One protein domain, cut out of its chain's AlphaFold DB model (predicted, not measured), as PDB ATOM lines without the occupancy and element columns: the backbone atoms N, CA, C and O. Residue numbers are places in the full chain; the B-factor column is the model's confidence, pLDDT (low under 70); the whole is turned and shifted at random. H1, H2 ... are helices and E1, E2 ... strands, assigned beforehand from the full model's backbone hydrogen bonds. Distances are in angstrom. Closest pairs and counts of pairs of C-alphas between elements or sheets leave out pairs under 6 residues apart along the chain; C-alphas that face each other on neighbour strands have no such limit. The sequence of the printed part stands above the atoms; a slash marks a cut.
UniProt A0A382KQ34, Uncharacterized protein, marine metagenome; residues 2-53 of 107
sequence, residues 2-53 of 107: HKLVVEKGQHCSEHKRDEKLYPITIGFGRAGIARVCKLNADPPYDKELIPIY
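This is residues 2 to 53 of the 107 residues of an uncharacterized protein of marine metagenome (UniProt A0A382KQ34). A short helix, H1, covers one face of a strongly twisted sheet of three strands, whose other face is bare. H1 runs along the middle strand E2, and residues 40 to 45, in the loop between E2 and E3, stick out. The printed part has 52 residues, with one named helix and then three named strands in the order H1 E1 E2 E3; the sheet's order is E1 E2 E3, antiparallel throughout, and the class is mixed, helices and strands. It is only just compact, close to loose, with a radius of gyration of the C-alphas of 11.5 A, and its outline is flat, 31 by 26 by 12 A.

H1, residues 3 to 10, is on the sheet of E1, residues 20 to 25, E2, residues 31 to 38, and E3, residues 47 to 52. Its height over the sheet is 9.1 A; it lies over E2 and runs along the strands, at 16 degrees to E2 on the local plane. The closest C-alphas of H1 and E2 are those of Gln 10 and Arg 35, 5.9 A apart. Every O i to N i+4 pair in H1 is within hydrogen-bond range. E1, E2 and E3 form a meander, each strand the antiparallel neighbour of the one before. The hairpin E1 and E2 has N 22 and O 34 within hydrogen-bond range at 2.8 A. The hairpin E2 and E3 has N 35 and O 50 within range at 2.9 A.

H1 begins at C-alpha 3 (97.775, 52.446, 158.724) and is 10.5 A long. E1 measures 16.3 A, E2 22.0 A and E3 15.6 A, which ends at C-alpha 52 (95.646, 42.576, 163.042).

The C-alphas of His 2 and Asp 42 are the two farthest apart, at 33.6 A. The printed part has no cut. No link is long. No printed residue is under 70 in pLDDT.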
ATOM      1  N   HIS A   2     101.019  48.927 158.866       85.12
ATOM      2  CA  HIS A   2     100.443  49.797 157.842       85.12
ATOM      3  C   HIS A   2      99.109  50.398 158.308       85.12
ATOM      4  O   HIS A   2      98.250  49.674 158.815       85.12
ATOM      5  N   LYS A   3      98.928  51.717 158.162       88.50
ATOM      6  CA  LYS A   3      97.775  52.446 158.724       88.50
ATOM      7  C   LYS A   3      96.442  51.936 158.174       88.50
ATOM      8  O   LYS A   3      95.511  51.735 158.946       88.50
ATOM      9  N   LEU A   4      96.377  51.660 156.871       88.19
ATOM     10  CA  LEU A   4      95.153  51.195 156.210       88.19
ATOM     11  C   LEU A   4      94.710  49.822 156.723       88.19
ATOM     12  O   LEU A   4      93.518  49.568 156.876       88.19
ATOM     13  N   VAL A   5      95.667  48.938 157.009       90.94
ATOM     14  CA  VAL A   5      95.392  47.604 157.561       90.94
ATOM     15  C   VAL A   5      94.856  47.721 158.983       90.94
ATOM     16  O   VAL A   5      93.902  47.037 159.336       90.94
ATOM     17  N   VAL A   6      95.423  48.625 159.784       91.94
ATOM     18  CA  VAL A   6      94.957  48.883 161.152       91.94
ATOM     19  C   VAL A   6      93.543  49.459 161.151       91.94
ATOM     20  O   VAL A   6      92.704  48.976 161.903       91.94
ATOM     21  N   GLU A   7      93.257  50.433 160.286       92.25
ATOM     22  CA  GLU A   7      91.923  51.031 160.146       92.25
ATOM     23  C   GLU A   7      90.880  49.983 159.724       92.25
ATOM     24  O   GLU A   7      89.829  49.872 160.352       92.25
ATOM     25  N   LYS A   8      91.189  49.145 158.723       90.69
ATOM     26  CA  LYS A   8      90.308  48.042 158.297       90.69
ATOM     27  C   LYS A   8      90.137  46.975 159.381       90.69
ATOM     28  O   LYS A   8      89.031  46.491 159.603       90.69
ATOM     29  N   GLY A   9      91.225  46.607 160.054       91.31
ATOM     30  CA  GLY A   9      91.232  45.587 161.099       91.31
ATOM     31  C   GLY A   9      90.522  46.030 162.376       91.31
ATOM     32  O   GLY A   9      89.993  45.185 163.095       91.31
ATOM     33  N   GLN A  10      90.464  47.337 162.651       94.50
ATOM     34  CA  GLN A  10      89.794  47.896 163.824       94.50
ATOM     35  C   GLN A  10      88.296  47.566 163.848       94.50
ATOM     36  O   GLN A  10      87.729  47.333 164.919       94.50
ATOM     37  N   HIS A  11      87.668  47.507 162.676       93.50
ATOM     38  CA  HIS A  11      86.261  47.172 162.554       93.50
ATOM     39  C   HIS A  11      86.013  45.687 162.843       93.50
ATOM     40  O   HIS A  11      86.572  44.804 162.189       93.50
ATOM     41  N   CYS A  12      85.145  45.388 163.807       91.69
ATOM     42  CA  CYS A  12      84.728  44.022 164.107       91.69
ATOM     43  C   CYS A  12      83.405  43.699 163.400       91.69
ATOM     44  O   CYS A  12      82.391  44.339 163.673       91.69
ATOM     45  N   SER A  13      83.394  42.670 162.546       89.25
ATOM     46  CA  SER A  13      82.187  42.198 161.846       89.25
ATOM     47  C   SER A  13      81.099  41.702 162.800       89.25
ATOM     48  O   SER A  13      79.919  41.962 162.573       89.25
ATOM     49  N   GLU A  14      81.495  41.043 163.892       88.00
ATOM     50  CA  GLU A  14      80.574  40.474 164.882       88.00
ATOM     51  C   GLU A  14      79.853  41.571 165.678       88.00
ATOM     52  O   GLU A  14      78.635  41.538 165.849       88.00
ATOM     53  N   HIS A  15      80.597  42.593 166.117       88.50
ATOM     54  CA  HIS A  15      80.059  43.705 166.906       88.50
ATOM     55  C   HIS A  15      79.552  44.879 166.059       88.50
ATOM     56  O   HIS A  15      78.918  45.788 166.600       88.50
ATOM     57  N   LYS A  16      79.824  44.870 164.746       91.25
ATOM     58  CA  LYS A  16      79.454  45.908 163.765       91.25
ATOM     59  C   LYS A  16      79.879  47.317 164.183       91.25
ATOM     60  O   LYS A  16      79.147  48.287 163.990       91.25
ATOM     61  N   ARG A  17      81.056  47.427 164.796       91.38
ATOM     62  CA  ARG A  17      81.632  48.684 165.283       91.38
ATOM     63  C   ARG A  17      83.149  48.600 165.329       91.38
ATOM     64  O   ARG A  17      83.723  47.508 165.301       91.38
ATOM     65  N   ASP A  18      83.767  49.759 165.474       92.88
ATOM     66  CA  ASP A  18      85.209  49.874 165.629       92.88
ATOM     67  C   ASP A  18      85.592  49.590 167.079       92.88
ATOM     68  O   ASP A  18      85.121  50.245 168.014       92.88
ATOM     69  N   GLU A  19      86.425  48.574 167.268       94.31
ATOM     70  CA  GLU A  19      86.876  48.156 168.588       94.31
ATOM     71  C   GLU A  19      88.138  48.915 169.015       94.31
ATOM     72  O   GLU A  19      88.795  49.617 168.238       94.31
ATOM     73  N   LYS A  20      88.487  48.801 170.299       94.00
ATOM     74  CA  LYS A  20      89.713  49.416 170.818       94.00
ATOM     75  C   LYS A  20      90.939  48.643 170.350       94.00
ATOM     76  O   LYS A  20      90.961  47.414 170.395       94.00
ATOM     77  N   LEU A  21      91.977  49.384 169.979       95.38
ATOM     78  CA  LEU A  21      93.270  48.840 169.586       95.38
ATOM     79  C   LEU A  21      94.225  48.792 170.779       95.38
ATOM     80  O   LEU A  21      94.285  49.732 171.571       95.38
ATOM     81  N   TYR A  22      94.983  47.707 170.882       94.19
ATOM     82  CA  TYR A  22      95.990  47.487 171.910       94.19
ATOM     83  C   TYR A  22      97.299  47.005 171.280       94.19
ATOM     84  O   TYR A  22      97.270  46.159 170.382       94.19
ATOM     85  N   PRO A  23      98.454  47.509 171.745       93.62
ATOM     86  CA  PRO A  23      99.733  46.933 171.365       93.62
ATOM     87  C   PRO A  23      99.852  45.522 171.954       93.62
ATOM     88  O   PRO A  23      99.501  45.293 173.112       93.62
ATOM     89  N   ILE A  24     100.357  44.582 171.162       93.94
ATOM     90  CA  ILE A  24     100.581  43.195 171.579       93.94
ATOM     91  C   ILE A  24     101.933  42.704 171.067       93.94
ATOM     92  O   ILE A  24     102.361  43.069 169.975       93.94
ATOM     93  N   THR A  25     102.580  41.833 171.834       93.06
ATOM     94  CA  THR A  25     103.759  41.084 171.395       93.06
ATOM     95  C   THR A  25     103.483  39.603 171.609       93.06
ATOM     96  O   THR A  25     103.191  39.185 172.728       93.06
ATOM     97  N   ILE A  26     103.540  38.812 170.537       88.38
ATOM     98  CA  ILE A  26     103.257  37.372 170.581       88.38
ATOM     99  C   ILE A  26     104.585  36.616 170.557       88.38
ATOM    100  O   ILE A  26     105.321  36.659 169.571       88.38
ATOM    101  N   GLY A  27     104.900  35.927 171.657       89.50
ATOM    102  CA  GLY A  27     106.166  35.208 171.820       89.50
ATOM    103  C   GLY A  27     107.381  36.127 171.657       89.50
ATOM    104  O   GLY A  27     107.451  37.185 172.275       89.50
ATOM    105  N   PHE A  28     108.324  35.723 170.800       87.56
ATOM    106  CA  PHE A  28     109.506  36.515 170.417       87.56
ATOM    107  C   PHE A  28     109.290  37.341 169.137       87.56
ATOM    108  O   PHE A  28     110.250  37.827 168.538       87.56
ATOM    109  N   GLY A  29     108.040  37.454 168.677       82.56
ATOM    110  CA  GLY A  29     107.680  38.283 167.535       82.56
ATOM    111  C   GLY A  29     107.860  39.774 167.821       82.56
ATOM    112  O   GLY A  29     108.091  40.200 168.952       82.56
ATOM    113  N   ARG A  30     107.737  40.593 166.776       86.00
ATOM    114  CA  ARG A  30     107.731  42.053 166.925       86.00
ATOM    115  C   ARG A  30     106.428  42.550 167.553       86.00
ATOM    116  O   ARG A  30     105.423  41.841 167.556       86.00
ATOM    117  N   ALA A  31     106.441  43.795 168.026       90.19
ATOM    118  CA  ALA A  31     105.227  44.466 168.473       90.19
ATOM    119  C   ALA A  31     104.249  44.636 167.297       90.19
ATOM    120  O   ALA A  31     104.599  45.193 166.255       90.19
ATOM    121  N   GLY A  32     103.031  44.147 167.488       90.50
ATOM    122  CA  GLY A  32     101.897  44.297 166.591       90.50
ATOM    123  C   GLY A  32     100.757  45.058 167.261       90.50
ATOM    124  O   GLY A  32     100.885  45.589 168.367       90.50
ATOM    125  N   ILE A  33      99.622  45.105 166.574       94.06
ATOM    126  CA  ILE A  33      98.392  45.719 167.072       94.06
ATOM    127  C   ILE A  33      97.307  44.648 167.059       94.06
ATOM    128  O   ILE A  33      97.168  43.916 166.082       94.06
ATOM    129  N   ALA A  34      96.537  44.561 168.136       95.25
ATOM    130  CA  ALA A  34      95.344  43.737 168.221       95.25
ATOM    131  C   ALA A  34      94.117  44.608 168.478       95.25
ATOM    132  O   ALA A  34      94.193  45.611 169.191       95.25
ATOM    133  N   ARG A  35      92.973  44.200 167.938       95.50
ATOM    134  CA  ARG A  35      91.671  44.713 168.371       95.50
ATOM    135  C   ARG A  35      91.184  43.917 169.576       95.50
ATOM    136  O   ARG A  35      91.421  42.713 169.656       95.50
ATOM    137  N   VAL A  36      90.489  44.575 170.494       95.12
ATOM    138  CA  VAL A  36      89.886  43.926 171.661       95.12
ATOM    139  C   VAL A  36      88.399  43.735 171.429       95.12
ATOM    140  O   VAL A  36      87.643  44.701 171.430       95.12
ATOM    141  N   CYS A  37      87.984  42.485 171.279       93.06
ATOM    142  CA  CYS A  37      86.588  42.099 171.153       93.06
ATOM    143  C   CYS A  37      86.029  41.714 172.523       93.06
ATOM    144  O   CYS A  37      86.650  40.938 173.252       93.06
ATOM    145  N   LYS A  38      84.852  42.242 172.877       91.62
ATOM    146  CA  LYS A  38      84.151  41.831 174.098       91.62
ATOM    147  C   LYS A  38      83.313  40.587 173.813       91.62
ATOM    148  O   LYS A  38      82.422  40.639 172.980       91.62
ATOM    149  N   LEU A  39      83.573  39.496 174.517       89.69
ATOM    150  CA  LEU A  39      82.833  38.244 174.390       89.69
ATOM    151  C   LEU A  39      81.639  38.204 175.353       89.69
ATOM    152  O   LEU A  39      81.606  38.906 176.365       89.69
ATOM    153  N   ASN A  40      80.666  37.339 175.060       89.81
ATOM    154  CA  ASN A  40      79.559  37.029 175.968       89.81
ATOM    155  C   ASN A  40      79.979  35.967 177.004       89.81
ATOM    156  O   ASN A  40      79.415  34.877 177.053       89.81
ATOM    157  N   ALA A  41      81.026  36.268 177.769       91.94
ATOM    158  CA  ALA A  41      81.581  35.409 178.809       91.94
ATOM    159  C   ALA A  41      81.772  36.205 180.106       91.94
ATOM    160  O   ALA A  41      81.813  37.437 180.089       91.94
ATOM    161  N   ASP A  42      81.899  35.497 181.227       92.81
ATOM    162  CA  ASP A  42      82.157  36.131 182.515       92.81
ATOM    163  C   ASP A  42      83.624  36.592 182.630       92.81
ATOM    164  O   ASP A  42      84.542  35.893 182.178       92.81
ATOM    165  N   PRO A  43      83.886  37.750 183.265       92.44
ATOM    166  CA  PRO A  43      85.243  38.180 183.578       92.44
ATOM    167  C   PRO A  43      86.019  37.109 184.371       92.44
ATOM    168  O   PRO A  43      85.449  36.475 185.260       92.44
ATOM    169  N   PRO A  44      87.329  36.925 184.112       90.38
ATOM    170  CA  PRO A  44      88.195  37.743 183.254       90.38
ATOM    171  C   PRO A  44      88.239  37.313 181.775       90.38
ATOM    172  O   PRO A  44      89.086  37.805 181.033       90.38
ATOM    173  N   TYR A  45      87.368  36.400 181.339       89.88
ATOM    174  CA  TYR A  45      87.382  35.822 179.987       89.88
ATOM    175  C   TYR A  45      86.468  36.565 179.001       89.88
ATOM    176  O   TYR A  45      86.235  36.105 177.887       89.88
ATOM    177  N   ASP A  46      85.958  37.735 179.393       93.50
ATOM    178  CA  ASP A  46      85.033  38.560 178.611       93.50
ATOM    179  C   ASP A  46      85.714  39.321 177.463       93.50
ATOM    180  O   ASP A  46      85.067  40.121 176.786       93.50
ATOM    181  N   LYS A  47      87.021  39.131 177.247       92.56
ATOM    182  CA  LYS A  47      87.815  39.876 176.264       92.56
ATOM    183  C   LYS A  47      88.741  38.964 175.488       92.56
ATOM    184  O   LYS A  47      89.504  38.197 176.068       92.56
ATOM    185  N   GLU A  48      88.752  39.159 174.181       92.94
ATOM    186  CA  GLU A  48      89.664  38.498 173.261       92.94
ATOM    187  C   GLU A  48      90.494  39.540 172.512       92.94
ATOM    188  O   GLU A  48      89.959  40.512 171.973       92.94
ATOM    189  N   LEU A  49      91.814  39.344 172.493       93.69
ATOM    190  CA  LEU A  49      92.723  40.137 171.675       93.69
ATOM    191  C   LEU A  49      92.899  39.432 170.336       93.69
ATOM    192  O   LEU A  49      93.524  38.377 170.273       93.69
ATOM    193  N   ILE A  50      92.382  40.038 169.272       93.81
ATOM    194  CA  ILE A  50      92.508  39.522 167.911       93.81
ATOM    195  C   ILE A  50      93.606  40.327 167.204       93.81
ATOM    196  O   ILE A  50      93.412  41.524 166.966       93.81
ATOM    197  N   PRO A  51      94.764  39.721 166.888       93.62
ATOM    198  CA  PRO A  51      95.836  40.401 166.170       93.62
ATOM    199  C   PRO A  51      95.380  40.863 164.787       93.62
ATOM    200  O   PRO A  51      94.646  40.160 164.095       93.62
ATOM    201  N   ILE A  52      95.840  42.042 164.385       94.25
ATOM    202  CA  ILE A  52      95.646  42.576 163.042       94.25
ATOM    203  C   ILE A  52      96.948  42.337 162.283       94.25
ATOM    204  O   ILE A  52      97.963  42.958 162.598       94.25
ATOM    205  N   TYR A  53      96.910  41.447 161.298       92.38
ATOM    206  CA  TYR A  53      98.024  41.178 160.392       92.38
ATOM    207  C   TYR A  53      97.717  41.718 159.000       92.38
ATOM    208  O   TYR A  53      96.552  41.859 158.626       92.38
TER     209      TYR A  53